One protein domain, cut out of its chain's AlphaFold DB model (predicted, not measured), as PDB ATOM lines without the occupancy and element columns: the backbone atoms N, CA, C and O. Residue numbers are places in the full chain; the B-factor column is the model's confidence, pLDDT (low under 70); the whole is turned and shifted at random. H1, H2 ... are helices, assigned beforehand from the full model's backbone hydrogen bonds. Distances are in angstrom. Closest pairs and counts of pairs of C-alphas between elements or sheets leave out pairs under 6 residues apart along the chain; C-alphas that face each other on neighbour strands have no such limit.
ATOM      1  N   GLU A   4      24.697 -16.142  15.607       55.53
ATOM      2  CA  GLU A   4      23.573 -16.628  14.802       55.53
ATOM      3  C   GLU A   4      23.719 -18.108  14.399       55.53
ATOM      4  O   GLU A   4      22.727 -18.842  14.371       55.53
ATOM      5  N   ASP A   5      24.949 -18.588  14.177       58.38
ATOM      6  CA  ASP A   5      25.221 -20.002  13.875       58.38
ATOM      7  C   ASP A   5      24.953 -20.890  15.097       58.38
ATOM      8  O   ASP A   5      24.501 -22.032  14.973       58.38
ATOM      9  N   TYR A   6      25.195 -20.352  16.296       57.28
ATOM     10  CA  TYR A   6      24.949 -21.054  17.554       57.28
ATOM     11  C   TYR A   6      23.446 -21.208  17.823       57.28
ATOM     12  O   TYR A   6      22.999 -22.286  18.219       57.28
ATOM     13  N   GLN A   7      22.646 -20.173  17.537       56.75
ATOM     14  CA  GLN A   7      21.190 -20.253  17.684       56.75
ATOM     15  C   GLN A   7      20.526 -21.177  16.658       56.75
ATOM     16  O   GLN A   7      19.640 -21.943  17.039       56.75
ATOM     17  N   LYS A   8      20.983 -21.194  15.397       57.03
ATOM     18  CA  LYS A   8      20.508 -22.182  14.406       57.03
ATOM     19  C   LYS A   8      20.838 -23.624  14.805       57.03
ATOM     20  O   LYS A   8      20.080 -24.538  14.497       57.03
ATOM     21  N   GLY A   9      21.941 -23.837  15.525       54.44
ATOM     22  CA  GLY A   9      22.281 -25.143  16.090       54.44
ATOM     23  C   GLY A   9      21.344 -25.590  17.219       54.44
ATOM     24  O   GLY A   9      21.092 -26.785  17.356       54.44
ATOM     25  N   LEU A  10      20.811 -24.644  17.998       53.03
ATOM     26  CA  LEU A  10      19.893 -24.900  19.113       53.03
ATOM     27  C   LEU A  10      18.432 -25.052  18.670       53.03
ATOM     28  O   LEU A  10      17.710 -25.857  19.257       53.03
ATOM     29  N   SER A  11      17.994 -24.357  17.617       52.09
ATOM     30  CA  SER A  11      16.622 -24.499  17.104       52.09
ATOM     31  C   SER A  11      16.346 -25.882  16.496       52.09
ATOM     32  O   SER A  11      15.212 -26.351  16.552       52.09
ATOM     33  N   GLY A  12      17.378 -26.585  16.016       51.69
ATOM     34  CA  GLY A  12      17.279 -27.989  15.592       51.69
ATOM     35  C   GLY A  12      17.227 -29.012  16.738       51.69
ATOM     36  O   GLY A  12      16.966 -30.185  16.491       51.69
ATOM     37  N   ILE A  13      17.476 -28.594  17.985       50.44
ATOM     38  CA  ILE A  13      17.415 -29.463  19.178       50.44
ATOM     39  C   ILE A  13      16.009 -29.431  19.814       50.44
ATOM     40  O   ILE A  13      15.656 -30.339  20.564       50.44
ATOM     41  N   GLY A  14      15.187 -28.421  19.499       51.66
ATOM     42  CA  GLY A  14      13.917 -28.154  20.188       51.66
ATOM     43  C   GLY A  14      12.617 -28.412  19.413       51.66
ATOM     44  O   GLY A  14      11.554 -28.287  20.013       51.66
ATOM     45  N   SER A  15      12.650 -28.760  18.122       50.44
ATOM     46  CA  SER A  15      11.431 -28.932  17.312       50.44
ATOM     47  C   SER A  15      11.389 -30.318  16.675       50.44
ATOM     48  O   SER A  15      12.336 -30.744  16.023       50.44
ATOM     49  N   GLY A  16      10.302 -31.043  16.937       53.81
ATOM     50  CA  GLY A  16      10.172 -32.483  16.742       53.81
ATOM     51  C   GLY A  16      10.365 -32.986  15.312       53.81
ATOM     52  O   GLY A  16       9.662 -32.569  14.404       53.81
ATOM     53  N   SER A  17      11.271 -33.958  15.185       56.94
ATOM     54  CA  SER A  17      11.309 -35.089  14.241       56.94
ATOM     55  C   SER A  17      12.778 -35.409  13.961       56.94
ATOM     56  O   SER A  17      13.517 -34.578  13.438       56.94
ATOM     57  N   GLY A  18      13.235 -36.620  14.294       58.00
ATOM     58  CA  GLY A  18      14.634 -37.037  14.098       58.00
ATOM     59  C   GLY A  18      15.147 -36.917  12.651       58.00
ATOM     60  O   GLY A  18      16.355 -36.923  12.429       58.00
ATOM     61  N   MET A  19      14.247 -36.752  11.678       57.78
ATOM     62  CA  MET A  19      14.566 -36.489  10.272       57.78
ATOM     63  C   MET A  19      15.210 -35.114  10.040       57.78
ATOM     64  O   MET A  19      16.155 -35.020   9.257       57.78
ATOM     65  N   ASP A  20      14.773 -34.066  10.743       58.88
ATOM     66  CA  ASP A  20      15.320 -32.712  10.555       58.88
ATOM     67  C   ASP A  20      16.724 -32.586  11.152       58.88
ATOM     68  O   ASP A  20      17.601 -31.921  10.594       58.88
ATOM     69  N   TYR A  21      16.981 -33.328  12.232       63.44
ATOM     70  CA  TYR A  21      18.321 -33.475  12.788       63.44
ATOM     71  C   TYR A  21      19.268 -34.161  11.795       63.44
ATOM     72  O   TYR A  21      20.364 -33.657  11.540       63.44
ATOM     73  N   LEU A  22      18.844 -35.278  11.193       66.00
ATOM     74  CA  LEU A  22      19.654 -35.998  10.205       66.00
ATOM     75  C   LEU A  22      19.937 -35.138   8.968       66.00
ATOM     76  O   LEU A  22      21.065 -35.130   8.472       66.00
ATOM     77  N   LYS A  23      18.952 -34.353   8.520       71.06
ATOM     78  CA  LYS A  23      19.124 -33.403   7.418       71.06
ATOM     79  C   LYS A  23      20.168 -32.330   7.753       71.06
ATOM     80  O   LYS A  23      21.105 -32.133   6.982       71.06
ATOM     81  N   GLY A  24      20.091 -31.722   8.940       69.50
ATOM     82  CA  GLY A  24      21.057 -30.711   9.385       69.50
ATOM     83  C   GLY A  24      22.464 -31.250   9.694       69.50
ATOM     84  O   GLY A  24      23.431 -30.483   9.740       69.50
ATOM     85  N   VAL A  25      22.621 -32.555   9.932       74.12
ATOM     86  CA  VAL A  25      23.942 -33.203  10.035       74.12
ATOM     87  C   VAL A  25      24.538 -33.438   8.645       74.12
ATOM     88  O   VAL A  25      25.696 -33.080   8.429       74.12
ATOM     89  N   ASN A  26      23.750 -33.942   7.691       77.75
ATOM     90  CA  ASN A  26      24.212 -34.156   6.314       77.75
ATOM     91  C   ASN A  26      24.635 -32.850   5.628       77.75
ATOM     92  O   ASN A  26      25.690 -32.805   4.998       77.75
ATOM     93  N   GLU A  27      23.879 -31.765   5.808       72.19
ATOM     94  CA  GLU A  27      24.231 -30.451   5.248       72.19
ATOM     95  C   GLU A  27      25.557 -29.916   5.826       72.19
ATOM     96  O   GLU A  27      26.382 -29.358   5.097       72.19
ATOM     97  N   ARG A  28      25.828 -30.167   7.118       69.50
ATOM     98  CA  ARG A  28      27.105 -29.809   7.761       69.50
ATOM     99  C   ARG A  28      28.280 -30.640   7.254       69.50
ATOM    100  O   ARG A  28      29.380 -30.103   7.104       69.50
ATOM    101  N   GLU A  29      28.082 -31.930   6.988       67.00
ATOM    102  CA  GLU A  29      29.128 -32.760   6.382       67.00
ATOM    103  C   GLU A  29      29.441 -32.332   4.946       67.00
ATOM    104  O   GLU A  29      30.613 -32.288   4.561       67.00
ATOM    105  N   GLN A  30      28.419 -31.974   4.171       72.12
ATOM    106  CA  GLN A  30      28.582 -31.538   2.789       72.12
ATOM    107  C   GLN A  30      29.330 -30.199   2.710       72.12
ATOM    108  O   GLN A  30      30.332 -30.099   1.999       72.12
ATOM    109  N   GLN A  31      28.971 -29.232   3.559       70.12
ATOM    110  CA  GLN A  31      29.718 -27.975   3.686       70.12
ATOM    111  C   GLN A  31      31.167 -28.184   4.143       70.12
ATOM    112  O   GLN A  31      32.064 -27.488   3.669       70.12
ATOM    113  N   ARG A  32      31.447 -29.153   5.027       66.12
ATOM    114  CA  ARG A  32      32.830 -29.489   5.428       66.12
ATOM    115  C   ARG A  32      33.663 -30.068   4.289       66.12
ATOM    116  O   ARG A  32      34.879 -29.887   4.284       66.12
ATOM    117  N   ARG A  33      33.038 -30.795   3.363       62.28
ATOM    118  CA  ARG A  33      33.722 -31.334   2.182       62.28
ATOM    119  C   ARG A  33      34.032 -30.229   1.180       62.28
ATOM    120  O   ARG A  33      35.147 -30.198   0.672       62.28
ATOM    121  N   GLU A  34      33.095 -29.311   0.964       63.91
ATOM    122  CA  GLU A  34      33.270 -28.172   0.052       63.91
ATOM    123  C   GLU A  34      34.256 -27.126   0.587       63.91
ATOM    124  O   GLU A  34      35.016 -26.542  -0.177       63.91
ATOM    125  N   SER A  35      34.308 -26.931   1.906       60.03
ATOM    126  CA  SER A  35      35.239 -25.993   2.550       60.03
ATOM    127  C   SER A  35      36.609 -26.592   2.875       60.03
ATOM    128  O   SER A  35      37.439 -25.913   3.483       60.03
ATOM    129  N   THR A  76      28.902 -43.932  30.457       70.81
ATOM    130  CA  THR A  76      27.642 -44.272  29.794       70.81
ATOM    131  C   THR A  76      27.547 -45.753  29.414       70.81
ATOM    132  O   THR A  76      26.472 -46.334  29.530       70.81
ATOM    133  N   THR A  77      28.644 -46.388  28.993       72.38
ATOM    134  CA  THR A  77      28.690 -47.830  28.690       72.38
ATOM    135  C   THR A  77      28.476 -48.660  29.956       72.38
ATOM    136  O   THR A  77      27.650 -49.571  29.960       72.38
ATOM    137  N   MET A  78      29.143 -48.296  31.055       70.62
ATOM    138  CA  MET A  78      28.981 -48.954  32.358       70.62
ATOM    139  C   MET A  78      27.593 -48.717  32.965       70.62
ATOM    140  O   MET A  78      26.990 -49.642  33.501       70.62
ATOM    141  N   ALA A  79      27.035 -47.511  32.821       64.94
ATOM    142  CA  ALA A  79      25.669 -47.212  33.244       64.94
ATOM    143  C   ALA A  79      24.633 -48.016  32.441       64.94
ATOM    144  O   ALA A  79      23.694 -48.558  33.018       64.94
ATOM    145  N   LYS A  80      24.820 -48.166  31.123       70.56
ATOM    146  CA  LYS A  80      23.963 -49.029  30.292       70.56
ATOM    147  C   LYS A  80      24.071 -50.501  30.695       70.56
ATOM    148  O   LYS A  80      23.045 -51.168  30.767       70.56
ATOM    149  N   GLY A  81      25.281 -50.983  30.984       75.25
ATOM    150  CA  GLY A  81      25.508 -52.344  31.478       75.25
ATOM    151  C   GLY A  81      24.869 -52.595  32.847       75.25
ATOM    152  O   GLY A  81      24.237 -53.625  33.056       75.25
ATOM    153  N   GLY A  82      24.963 -51.630  33.764       70.94
ATOM    154  CA  GLY A  82      24.295 -51.701  35.064       70.94
ATOM    155  C   GLY A  82      22.770 -51.676  34.942       70.94
ATOM    156  O   GLY A  82      22.087 -52.470  35.587       70.94
ATOM    157  N   ALA A  83      22.232 -50.819  34.068       71.44
ATOM    158  CA  ALA A  83      20.800 -50.737  33.794       71.44
ATOM    159  C   ALA A  83      20.245 -52.040  33.206       71.44
ATOM    160  O   ALA A  83      19.206 -52.522  33.656       71.44
ATOM    161  N   SER A  84      20.941 -52.630  32.227       71.00
ATOM    162  CA  SER A  84      20.509 -53.885  31.605       71.00
ATOM    163  C   SER A  84      20.599 -55.057  32.577       71.00
ATOM    164  O   SER A  84      19.658 -55.843  32.655       71.00
ATOM    165  N   LEU A  85      21.670 -55.148  33.369       78.62
ATOM    166  CA  LEU A  85      21.834 -56.210  34.359       78.62
ATOM    167  C   LEU A  85      20.725 -56.174  35.418       78.62
ATOM    168  O   LEU A  85      20.105 -57.199  35.691       78.62
ATOM    169  N   PHE A  86      20.429 -55.000  35.979       78.50
ATOM    170  CA  PHE A  86      19.364 -54.863  36.976       78.50
ATOM    171  C   PHE A  86      17.966 -55.061  36.387       78.50
ATOM    172  O   PHE A  86      17.117 -55.646  37.055       78.50
ATOM    173  N   ALA A  87      17.722 -54.635  35.145       75.81
ATOM    174  CA  ALA A  87      16.463 -54.921  34.463       75.81
ATOM    175  C   ALA A  87      16.266 -56.434  34.259       75.81
ATOM    176  O   ALA A  87      15.190 -56.956  34.540       75.81
ATOM    177  N   VAL A  88      17.315 -57.156  33.843       80.62
ATOM    178  CA  VAL A  88      17.279 -58.621  33.689       80.62
ATOM    179  C   VAL A  88      17.073 -59.314  35.037       80.62
ATOM    180  O   VAL A  88      16.243 -60.215  35.133       80.62
ATOM    181  N   LEU A  89      17.767 -58.874  36.091       82.50
ATOM    182  CA  LEU A  89      17.594 -59.409  37.446       82.50
ATOM    183  C   LEU A  89      16.185 -59.154  37.988       82.50
ATOM    184  O   LEU A  89      15.601 -60.041  38.605       82.50
ATOM    185  N   PHE A  90      15.614 -57.977  37.726       80.25
ATOM    186  CA  PHE A  90      14.251 -57.642  38.129       80.25
ATOM    187  C   PHE A  90      13.217 -58.513  37.410       80.25
ATOM    188  O   PHE A  90      12.319 -59.056  38.052       80.25
ATOM    189  N   VAL A  91      13.370 -58.710  36.097       77.62
ATOM    190  CA  VAL A  91      12.502 -59.609  35.319       77.62
ATOM    191  C   VAL A  91      12.651 -61.056  35.797       77.62
ATOM    192  O   VAL A  91      11.647 -61.730  36.010       77.62
ATOM    193  N   GLY A  92      13.879 -61.522  36.044       79.88
ATOM    194  CA  GLY A  92      14.132 -62.852  36.602       79.88
ATOM    195  C   GLY A  92      13.488 -63.043  37.978       79.88
ATOM    196  O   GLY A  92      12.836 -64.056  38.220       79.88
ATOM    197  N   HIS A  93      13.591 -62.044  38.856       80.50
ATOM    198  CA  HIS A  93      12.943 -62.053  40.164       80.50
ATOM    199  C   HIS A  93      11.413 -62.073  40.048       80.50
ATOM    200  O   HIS A  93      10.748 -62.831  40.753       80.50
ATOM    201  N   ALA A  94      10.842 -61.274  39.147       74.12
ATOM    202  CA  ALA A  94       9.401 -61.239  38.930       74.12
ATOM    203  C   ALA A  94       8.855 -62.575  38.390       74.12
ATOM    204  O   ALA A  94       7.766 -62.985  38.782       74.12
ATOM    205  N   LEU A  95       9.629 -63.280  37.555       74.81
ATOM    206  CA  LEU A  95       9.285 -64.615  37.052       74.81
ATOM    207  C   LEU A  95       9.402 -65.707  38.129       74.81
ATOM    208  O   LEU A  95       8.587 -66.627  38.155       74.81
ATOM    209  N   LEU A  96      10.388 -65.610  39.025       76.81
ATOM    210  CA  LEU A  96      10.607 -66.575  40.112       76.81
ATOM    211  C   LEU A  96       9.657 -66.372  41.300       76.81
ATOM    212  O   LEU A  96       9.346 -67.324  42.010       76.81
ATOM    213  N   GLY A  97       9.191 -65.142  41.521       65.50
ATOM    214  CA  GLY A  97       8.384 -64.770  42.684       65.50
ATOM    215  C   GLY A  97       6.942 -65.287  42.679       65.50
ATOM    216  O   GLY A  97       6.226 -65.042  43.645       65.50
ATOM    217  N   GLY A  98       6.483 -65.954  41.613       57.97
ATOM    218  CA  GLY A  98       5.158 -66.591  41.538       57.97
ATOM    219  C   GLY A  98       3.945 -65.649  41.627       57.97
ATOM    220  O   GLY A  98       2.809 -66.102  41.519       57.97
ATOM    221  N   GLY A  99       4.153 -64.344  41.813       61.81
ATOM    222  CA  GLY A  99       3.095 -63.340  41.830       61.81
ATOM    223  C   GLY A  99       2.626 -63.017  40.414       61.81
ATOM    224  O   GLY A  99       3.439 -62.848  39.509       61.81
ATOM    225  N   ALA A 100       1.317 -62.882  40.211       64.69
ATOM    226  CA  ALA A 100       0.762 -62.361  38.966       64.69
ATOM    227  C   ALA A 100       1.026 -60.847  38.882       64.69
ATOM    228  O   ALA A 100       0.153 -60.029  39.169       64.69
ATOM    229  N   TRP A 101       2.260 -60.466  38.546       72.19
ATOM    230  CA  TRP A 101       2.597 -59.070  38.293       72.19
ATOM    231  C   TRP A 101       1.867 -58.612  37.036       72.19
ATOM    232  O   TRP A 101       1.954 -59.233  35.977       72.19
ATOM    233  N   THR A 102       1.145 -57.502  37.146       79.75
ATOM    234  CA  THR A 102       0.513 -56.896  35.973       79.75
ATOM    235  C   THR A 102       1.583 -56.259  35.081       79.75
ATOM    236  O   THR A 102       2.584 -55.735  35.574       79.75
ATOM    237  N   TRP A 103       1.379 -56.266  33.758       78.06
ATOM    238  CA  TRP A 103       2.308 -55.651  32.795       78.06
ATOM    239  C   TRP A 103       2.771 -54.231  33.180       78.06
ATOM    240  O   TRP A 103       3.968 -53.960  33.082       78.06
ATOM    241  N   PRO A 104       1.903 -53.335  33.695       79.62
ATOM    242  CA  PRO A 104       2.328 -52.008  34.141       79.62
ATOM    243  C   PRO A 104       3.284 -52.033  35.342       79.62
ATOM    244  O   PRO A 104       4.194 -51.211  35.408       79.62
ATOM    245  N   GLN A 105       3.123 -52.978  36.274       77.19
ATOM    246  CA  GLN A 105       4.020 -53.129  37.428       77.19
ATOM    247  C   GLN A 105       5.386 -53.678  37.012       77.19
ATOM    248  O   GLN A 105       6.404 -53.253  37.554       77.19
ATOM    249  N   LEU A 106       5.420 -54.575  36.021       77.25
ATOM    250  CA  LEU A 106       6.670 -55.072  35.443       77.25
ATOM    251  C   LEU A 106       7.434 -53.960  34.727       77.25
ATOM    252  O   LEU A 106       8.636 -53.811  34.931       77.25
ATOM    253  N   VAL A 107       6.739 -53.152  33.926       78.38
ATOM    254  CA  VAL A 107       7.358 -52.036  33.201       78.38
ATOM    255  C   VAL A 107       7.810 -50.940  34.170       78.38
ATOM    256  O   VAL A 107       8.950 -50.490  34.087       78.38
ATOM    257  N   GLY A 108       6.964 -50.545  35.125       79.00
ATOM    258  CA  GLY A 108       7.296 -49.520  36.118       79.00
ATOM    259  C   GLY A 108       8.418 -49.947  37.069       79.00
ATOM    260  O   GLY A 108       9.372 -49.199  37.281       79.00
ATOM    261  N   GLY A 109       8.351 -51.174  37.592       77.00
ATOM    262  CA  GLY A 109       9.396 -51.735  38.447       77.00
ATOM    263  C   GLY A 109      10.701 -51.993  37.692       77.00
ATOM    264  O   GLY A 109      11.774 -51.692  38.211       77.00
ATOM    265  N   GLY A 110      10.621 -52.444  36.437       74.75
ATOM    266  CA  GLY A 110      11.778 -52.644  35.565       74.75
ATOM    267  C   GLY A 110      12.477 -51.334  35.201       74.75
ATOM    268  O   GLY A 110      13.705 -51.274  35.222       74.75
ATOM    269  N   LEU A 111      11.721 -50.260  34.948       77.81
ATOM    270  CA  LEU A 111      12.268 -48.910  34.765       77.81
ATOM    271  C   LEU A 111      12.966 -48.411  36.032       77.81
ATOM    272  O   LEU A 111      14.088 -47.909  35.951       77.81
ATOM    273  N   GLY A 112      12.349 -48.594  37.203       78.25
ATOM    274  CA  GLY A 112      12.974 -48.262  38.485       78.25
ATOM    275  C   GLY A 112      14.280 -49.029  38.706       78.25
ATOM    276  O   GLY A 112      15.312 -48.427  39.006       78.25
ATOM    277  N   ALA A 113      14.267 -50.343  38.471       74.69
ATOM    278  CA  ALA A 113      15.448 -51.193  38.565       74.69
ATOM    279  C   ALA A 113      16.543 -50.772  37.571       74.69
ATOM    280  O   ALA A 113      17.713 -50.733  37.939       74.69
ATOM    281  N   ALA A 114      16.181 -50.390  36.344       70.94
ATOM    282  CA  ALA A 114      17.129 -49.904  35.346       70.94
ATOM    283  C   ALA A 114      17.791 -48.579  35.761       70.94
ATOM    284  O   ALA A 114      18.995 -48.418  35.566       70.94
ATOM    285  N   VAL A 115      17.049 -47.646  36.371       77.75
ATOM    286  CA  VAL A 115      17.609 -46.382  36.887       77.75
ATOM    287  C   VAL A 115      18.564 -46.643  38.054       77.75
ATOM    288  O   VAL A 115      19.683 -46.126  38.061       77.75
ATOM    289  N   VAL A 116      18.170 -47.490  39.009       79.06
ATOM    290  CA  VAL A 116      19.033 -47.883  40.137       79.06
ATOM    291  C   VAL A 116      20.278 -48.621  39.636       79.06
ATOM    292  O   VAL A 116      21.392 -48.325  40.068       79.06
ATOM    293  N   GLY A 117      20.115 -49.517  38.663       71.56
ATOM    294  CA  GLY A 117      21.208 -50.220  38.002       71.56
ATOM    295  C   GLY A 117      22.156 -49.285  37.255       71.56
ATOM    296  O   GLY A 117      23.371 -49.456  37.339       71.56
ATOM    297  N   ALA A 118      21.634 -48.259  36.578       66.31
ATOM    298  CA  ALA A 118      22.446 -47.250  35.902       66.31
ATOM    299  C   ALA A 118      23.314 -46.461  36.889       66.31
ATOM    300  O   ALA A 118      24.507 -46.265  36.643       66.31
ATOM    301  N   LEU A 119      22.736 -46.052  38.022       77.62
ATOM    302  CA  LEU A 119      23.458 -45.365  39.095       77.62
ATOM    303  C   LEU A 119      24.519 -46.273  39.728       77.62
ATOM    304  O   LEU A 119      25.656 -45.847  39.927       77.62
ATOM    305  N   CYS A 120      24.179 -47.538  39.983       77.44
ATOM    306  CA  CYS A 120      25.112 -48.521  40.526       77.44
ATOM    307  C   CYS A 120      26.291 -48.772  39.568       77.44
ATOM    308  O   CYS A 120      27.448 -48.717  39.985       77.44
ATOM    309  N   GLY A 121      26.020 -48.944  38.271       67.31
ATOM    310  CA  GLY A 121      27.053 -49.096  37.241       67.31
ATOM    311  C   GLY A 121      27.953 -47.863  37.106       67.31
ATOM    312  O   GLY A 121      29.170 -47.992  36.966       67.31
ATOM    313  N   ALA A 122      27.387 -46.659  37.213       68.38
ATOM    314  CA  ALA A 122      28.146 -45.411  37.202       68.38
ATOM    315  C   ALA A 122      29.076 -45.274  38.423       68.38
ATOM    316  O   ALA A 122      30.241 -44.902  38.273       68.38
ATOM    317  N   LEU A 123      28.589 -45.611  39.620       70.88
ATOM    318  CA  LEU A 123      29.394 -45.603  40.845       70.88
ATOM    319  C   LEU A 123      30.507 -46.654  40.800       70.88
ATOM    320  O   LEU A 123      31.644 -46.353  41.162       70.88
ATOM    321  N   LEU A 124      30.213 -47.856  40.297       73.50
ATOM    322  CA  LEU A 124      31.210 -48.910  40.125       73.50
ATOM    323  C   LEU A 124      32.327 -48.470  39.168       73.50
ATOM    324  O   LEU A 124      33.502 -48.682  39.453       73.50
ATOM    325  N   TYR A 125      31.985 -47.789  38.073       73.00
ATOM    326  CA  TYR A 125      32.974 -47.222  37.155       73.00
ATOM    327  C   TYR A 125      33.891 -46.193  37.836       73.00
ATOM    328  O   TYR A 125      35.108 -46.222  37.634       73.00
ATOM    329  N   ILE A 126      33.337 -45.310  38.674       72.69
ATOM    330  CA  ILE A 126      34.133 -44.350  39.456       72.69
ATOM    331  C   ILE A 126      35.064 -45.099  40.416       72.69
ATOM    332  O   ILE A 126      36.263 -44.815  40.448       72.69
ATOM    333  N   ALA A 127      34.549 -46.092  41.141       70.25
ATOM    334  CA  ALA A 127      35.342 -46.902  42.062       70.25
ATOM    335  C   ALA A 127      36.497 -47.625  41.347       70.25
ATOM    336  O   ALA A 127      37.633 -47.594  41.820       70.25
ATOM    337  N   LEU A 128      36.248 -48.203  40.168       75.06
ATOM    338  CA  LEU A 128      37.274 -48.861  39.354       75.06
ATOM    339  C   LEU A 128      38.344 -47.881  38.859       75.06
ATOM    340  O   LEU A 128      39.530 -48.208  38.869       75.06
ATOM    341  N   LYS A 129      37.960 -46.662  38.467       73.44
ATOM    342  CA  LYS A 129      38.912 -45.604  38.083       73.44
ATOM    343  C   LYS A 129      39.798 -45.191  39.253       73.44
ATOM    344  O   LYS A 129      41.005 -45.040  39.066       73.44
ATOM    345  N   VAL A 130      39.215 -45.038  40.441       75.06
ATOM    346  CA  VAL A 130      39.957 -44.724  41.670       75.06
ATOM    347  C   VAL A 130      40.906 -45.866  42.025       75.06
ATOM    348  O   VAL A 130      42.076 -45.614  42.297       75.06
ATOM    349  N   LEU A 131      40.454 -47.119  41.944       77.38
ATOM    350  CA  LEU A 131      41.295 -48.288  42.200       77.38
ATOM    351  C   LEU A 131      42.451 -48.391  41.195       77.38
ATOM    352  O   LEU A 131      43.593 -48.614  41.586       77.38
ATOM    353  N   ALA A 132      42.186 -48.173  39.906       73.06
ATOM    354  CA  ALA A 132      43.218 -48.168  38.873       73.06
ATOM    355  C   ALA A 132      44.234 -47.033  39.080       73.06
ATOM    356  O   ALA A 132      45.426 -47.212  38.824       73.06
ATOM    357  N   PHE A 133      43.786 -45.870  39.555       76.38
ATOM    358  CA  PHE A 133      44.677 -44.780  39.941       76.38
ATOM    359  C   PHE A 133      45.527 -45.155  41.160       76.38
ATOM    360  O   PHE A 133      46.748 -45.015  41.109       76.38
ATOM    361  N   ALA A 134      44.916 -45.706  42.209       70.00
ATOM    362  CA  ALA A 134      45.624 -46.173  43.396       70.00
ATOM    363  C   ALA A 134      46.670 -47.246  43.051       70.00
ATOM    364  O   ALA A 134      47.796 -47.186  43.538       70.00
ATOM    365  N   LEU A 135      46.343 -48.172  42.144       81.06
ATOM    366  CA  LEU A 135      47.276 -49.185  41.657       81.06
ATOM    367  C   LEU A 135      48.463 -48.550  40.921       81.06
ATOM    368  O   LEU A 135      49.606 -48.921  41.167       81.06
ATOM    369  N   LYS A 136      48.219 -47.557  40.056       80.00
ATOM    370  CA  LYS A 136      49.302 -46.819  39.384       80.00
ATOM    371  C   LYS A 136      50.215 -46.119  40.386       80.00
ATOM    372  O   LYS A 136      51.432 -46.175  40.226       80.00
ATOM    373  N   VAL A 137      49.647 -45.497  41.419       81.06
ATOM    374  CA  VAL A 137      50.423 -44.861  42.493       81.06
ATOM    375  C   VAL A 137      51.248 -45.901  43.252       81.06
ATOM    376  O   VAL A 137      52.441 -45.694  43.451       81.06
ATOM    377  N   ALA A 138      50.656 -47.043  43.611       74.94
ATOM    378  CA  ALA A 138      51.355 -48.126  44.298       74.94
ATOM    379  C   ALA A 138      52.515 -48.692  43.463       74.94
ATOM    380  O   ALA A 138      53.613 -48.871  43.983       74.94
ATOM    381  N   VAL A 139      52.308 -48.909  42.160       84.38
ATOM    382  CA  VAL A 139      53.369 -49.345  41.237       84.38
ATOM    383  C   VAL A 139      54.456 -48.276  41.109       84.38
ATOM    384  O   VAL A 139      55.638 -48.607  41.135       84.38
ATOM    385  N   GLY A 140      54.092 -46.994  41.035       76.25
ATOM    386  CA  GLY A 140      55.061 -45.896  41.026       76.25
ATOM    387  C   GLY A 140      55.921 -45.867  42.291       76.25
ATOM    388  O   GLY A 140      57.146 -45.796  42.206       76.25
ATOM    389  N   LEU A 141      55.297 -46.003  43.463       78.44
ATOM    390  CA  LEU A 141      56.000 -46.100  44.744       78.44
ATOM    391  C   LEU A 141      56.888 -47.345  44.824       78.44
ATOM    392  O   LEU A 141      57.995 -47.263  45.353       78.44
ATOM    393  N   LEU A 142      56.448 -48.475  44.264       79.62
ATOM    394  CA  LEU A 142      57.252 -49.693  44.176       79.62
ATOM    395  C   LEU A 142      58.517 -49.459  43.340       79.62
ATOM    396  O   LEU A 142      59.610 -49.800  43.784       79.62
ATOM    397  N   VAL A 143      58.392 -48.834  42.166       83.19
ATOM    398  CA  VAL A 143      59.539 -48.508  41.302       83.19
ATOM    399  C   VAL A 143      60.503 -47.558  42.012       83.19
ATOM    400  O   VAL A 143      61.707 -47.804  42.013       83.19
ATOM    401  N   ILE A 144      59.988 -46.520  42.675       79.69
ATOM    402  CA  ILE A 144      60.804 -45.594  43.475       79.69
ATOM    403  C   ILE A 144      61.538 -46.350  44.592       79.69
ATOM    404  O   ILE A 144      62.741 -46.162  44.770       79.69
ATOM    405  N   GLY A 145      60.851 -47.249  45.303       73.69
ATOM    406  CA  GLY A 145      61.445 -48.095  46.338       73.69
ATOM    407  C   GLY A 145      62.554 -49.009  45.805       73.69
ATOM    408  O   GLY A 145      63.599 -49.130  46.438       73.69
ATOM    409  N   ILE A 146      62.361 -49.597  44.621       79.12
ATOM    410  CA  ILE A 146      63.372 -50.412  43.929       79.12
ATOM    411  C   ILE A 146      64.601 -49.568  43.586       79.12
ATOM    412  O   ILE A 146      65.721 -49.969  43.892       79.12
ATOM    413  N   VAL A 147      64.417 -48.372  43.023       79.88
ATOM    414  CA  VAL A 147      65.530 -47.466  42.692       79.88
ATOM    415  C   VAL A 147      66.292 -47.033  43.950       79.88
ATOM    416  O   VAL A 147      67.518 -47.110  43.981       79.88
ATOM    417  N   LEU A 148      65.589 -46.653  45.021       76.50
ATOM    418  CA  LEU A 148      66.196 -46.304  46.316       76.50
ATOM    419  C   LEU A 148      66.968 -47.471  46.943       76.50
ATOM    420  O   LEU A 148      67.971 -47.249  47.627       76.50
ATOM    421  N   HIS A 149      66.527 -48.704  46.697       70.62
ATOM    422  CA  HIS A 149      67.236 -49.903  47.126       70.62
ATOM    423  C   HIS A 149      68.525 -50.137  46.348       70.62
ATOM    424  O   HIS A 149      69.555 -50.411  46.957       70.62
ATOM    425  N   PHE A 150      68.504 -49.952  45.027       72.62
ATOM    426  CA  PHE A 150      69.708 -50.066  44.200       72.62
ATOM    427  C   PHE A 150      70.751 -48.977  44.494       72.62
ATOM    428  O   PHE A 150      71.944 -49.231  44.358       72.62
ATOM    429  N   ILE A 151      70.327 -47.796  44.957       79.38
ATOM    430  CA  ILE A 151      71.228 -46.714  45.406       79.38
ATOM    431  C   ILE A 151      71.675 -46.935  46.872       79.38
ATOM    432  O   ILE A 151      72.416 -46.137  47.438       79.38
ATOM    433  N   ASN A 152      71.266 -48.047  47.499       70.19
ATOM    434  CA  ASN A 152      71.613 -48.441  48.868       70.19
ATOM    435  C   ASN A 152      71.152 -47.444  49.956       70.19
ATOM    436  O   ASN A 152      71.637 -47.467  51.084       70.19
ATOM    437  N   VAL A 153      70.194 -46.572  49.621       68.06
ATOM    438  CA  VAL A 153      69.618 -45.569  50.535       68.06
ATOM    439  C   VAL A 153      68.577 -46.211  51.455       68.06
ATOM    440  O   VAL A 153      68.424 -45.807  52.605       68.06
ATOM    441  N   ILE A 154      67.854 -47.224  50.961       59.00
ATOM    442  CA  ILE A 154      66.806 -47.927  51.709       59.00
ATOM    443  C   ILE A 154      66.959 -49.437  51.521       59.00
ATOM    444  O   ILE A 154      67.051 -49.941  50.405       59.00
ATOM    445  N   ASN A 155      66.923 -50.197  52.613       69.50
ATOM    446  CA  ASN A 155      66.883 -51.652  52.529       69.50
ATOM    447  C   ASN A 155      65.422 -52.115  52.384       69.50
ATOM    448  O   ASN A 155      64.674 -52.130  53.364       69.50
ATOM    449  N   LEU A 156      65.003 -52.456  51.159       60.19
ATOM    450  CA  LEU A 156      63.625 -52.863  50.842       60.19
ATOM    451  C   LEU A 156      63.139 -54.010  51.734       60.19
ATOM    452  O   LEU A 156      61.988 -54.012  52.160       60.19
ATOM    453  N   TRP A 157      64.034 -54.929  52.093       64.06
ATOM    454  CA  TRP A 157      63.747 -56.048  52.989       64.06
ATOM    455  C   TRP A 157      63.377 -55.604  54.408       64.06
ATOM    456  O   TRP A 157      62.479 -56.181  55.017       64.06
ATOM    457  N   ALA A 158      63.999 -54.537  54.918       64.56
ATOM    458  CA  ALA A 158      63.681 -53.981  56.233       64.56
ATOM    459  C   ALA A 158      62.331 -53.243  56.232       64.56
ATOM    460  O   ALA A 158      61.577 -53.320  57.204       64.56
ATOM    461  N   VAL A 159      62.000 -52.559  55.134       63.84
ATOM    462  CA  VAL A 159      60.698 -51.894  54.957       63.84
ATOM    463  C   VAL A 159      59.581 -52.927  54.799       63.84
ATOM    464  O   VAL A 159      58.544 -52.804  55.449       63.84
ATOM    465  N   LEU A 160      59.811 -53.985  54.018       66.00
ATOM    466  CA  LEU A 160      58.855 -55.075  53.821       66.00
ATOM    467  C   LEU A 160      58.596 -55.850  55.122       66.00
ATOM    468  O   LEU A 160      57.448 -56.158  55.433       66.00
ATOM    469  N   ALA A 161      59.637 -56.097  55.927       67.25
ATOM    470  CA  ALA A 161      59.503 -56.725  57.242       67.25
ATOM    471  C   ALA A 161      58.679 -55.869  58.223       67.25
ATOM    472  O   ALA A 161      57.856 -56.402  58.968       67.25
ATOM    473  N   ARG A 162      58.845 -54.540  58.200       71.12
ATOM    474  CA  ARG A 162      58.050 -53.618  59.033       71.12
ATOM    475  C   ARG A 162      56.599 -53.504  58.567       71.12
ATOM    476  O   ARG A 162      55.704 -53.473  59.405       71.12
ATOM    477  N   LEU A 163      56.357 -53.487  57.256       64.75
ATOM    478  CA  LEU A 163      55.008 -53.498  56.681       64.75
ATOM    479  C   LEU A 163      54.266 -54.798  56.992       64.75
ATOM    480  O   LEU A 163      53.104 -54.756  57.380       64.75
ATOM    481  N   ARG A 164      54.952 -55.939  56.894       70.94
ATOM    482  CA  ARG A 164      54.419 -57.243  57.292       70.94
ATOM    483  C   ARG A 164      53.960 -57.240  58.756       70.94
ATOM    484  O   ARG A 164      52.817 -57.583  59.041       70.94
ATOM    485  N   HIS A 165      54.811 -56.753  59.660       65.62
ATOM    486  CA  HIS A 165      54.467 -56.625  61.078       65.62
ATOM    487  C   HIS A 165      53.313 -55.647  61.348       65.62
ATOM    488  O   HIS A 165      52.534 -55.880  62.267       65.62
ATOM    489  N   ALA A 166      53.180 -54.575  60.563       63.50
ATOM    490  CA  ALA A 166      52.101 -53.596  60.719       63.50
ATOM    491  C   ALA A 166      50.741 -54.082  60.179       63.50
ATOM    492  O   ALA A 166      49.705 -53.629  60.658       63.50
ATOM    493  N   VAL A 167      50.735 -54.991  59.197       67.25
ATOM    494  CA  VAL A 167      49.515 -55.543  58.574       67.25
ATOM    495  C   VAL A 167      49.057 -56.856  59.239       67.25
ATOM    496  O   VAL A 167      47.941 -57.304  59.001       67.25
ATOM    497  N   GLY A 168      49.867 -57.441  60.128       53.38
ATOM    498  CA  GLY A 168      49.490 -58.630  60.902       53.38
ATOM    499  C   GLY A 168      49.519 -59.945  60.108       53.38
ATOM    500  O   GLY A 168      48.721 -60.836  60.390       53.38
TER     501      GLY A 168
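AT A GLANCE: This is residues 4 to 35 and 76 to 168 of the 169 residues of an uncharacterized protein of Variovorax sp (UniProt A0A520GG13). One very long helix, H4, makes the spine of the model; H3 crosses its first half, and at its far end the short H5 folds back as the short arm of a V. H1 and H2 form a separate small helical hairpin, with no contact to the other three helices. The printed part has 125 residues, with five named helices in the order H1, H2, H3, H4, H5 and no named strand; the class is all helix. The whole is extended, with a radius of gyration of the C-alphas of 27.4 A, and its outline is flat, spanning 71 by 63 by 21 A.

IN THESE COORDINATES: H4, the longest helix, holds residues 103 to 150 and runs 68.6 A from C-alpha 103 at (2.308, -55.651, 32.795) to C-alpha 150 at (69.708, -50.066, 44.200). H3, residues 76 to 96, is 29.9 A long. H5, residues 156 to 167, is 16.3 A long and ends with C-alpha 167 at (49.515, -55.543, 58.574). H1, residues 4 to 14, measures 16.0 A and begins with C-alpha 4 at (23.573, -16.628, 14.802). H2, residues 18 to 34, measures 25.0 A.

HOW THE PARTS SIT: H4 touches H3 with residues 106 to 125 alone; their closest C-alphas, of Ala 83 and Ala 114, are 4.1 A apart. The two run opposite ways at a steep tilt of 48 degrees. H4 and H5, a helical hairpin, only just touch, with 3 pairs of C-alphas within 8 A, through residues 145 to 149 of H4 and residue 156 of H5. Their closest C-alphas, of His 149 and Leu 156, are 6.0 A apart, and they run opposite ways at a steep tilt of 38 degrees. H3 and H5 are apart. H1 and H2, also a helical hairpin, touch, with the closest C-alphas, of Gly 12 and Tyr 21, 6.2 A apart. They run opposite ways at a shallow tilt of 30 degrees, and H2 touches H1 with residues 20 to 24 alone. H1 and H2 are each apart from H3, H4 and H5. In H3, H4 and H5 every O i to N i+4 pair is within hydrogen-bond range; in H1 it is 4 of 7 and in H2 12 of 13.

THE WHOLE: The two C-alphas farthest apart, of Ala 100 and Asn 152, are 72.9 A apart. Residues 36 to 75 are cut out, and C-alphas 35 and 76 are 33.7 A apart across the cut. The links H1 to H2 and H4 to H5 are tight, and H3 to H4 is short. Residues 127 to 141 of H4 stand free. The mean pLDDT of the printed part is 70.1, and 48 residues are under 70, among them residues 4 to 22 and 153 to 161.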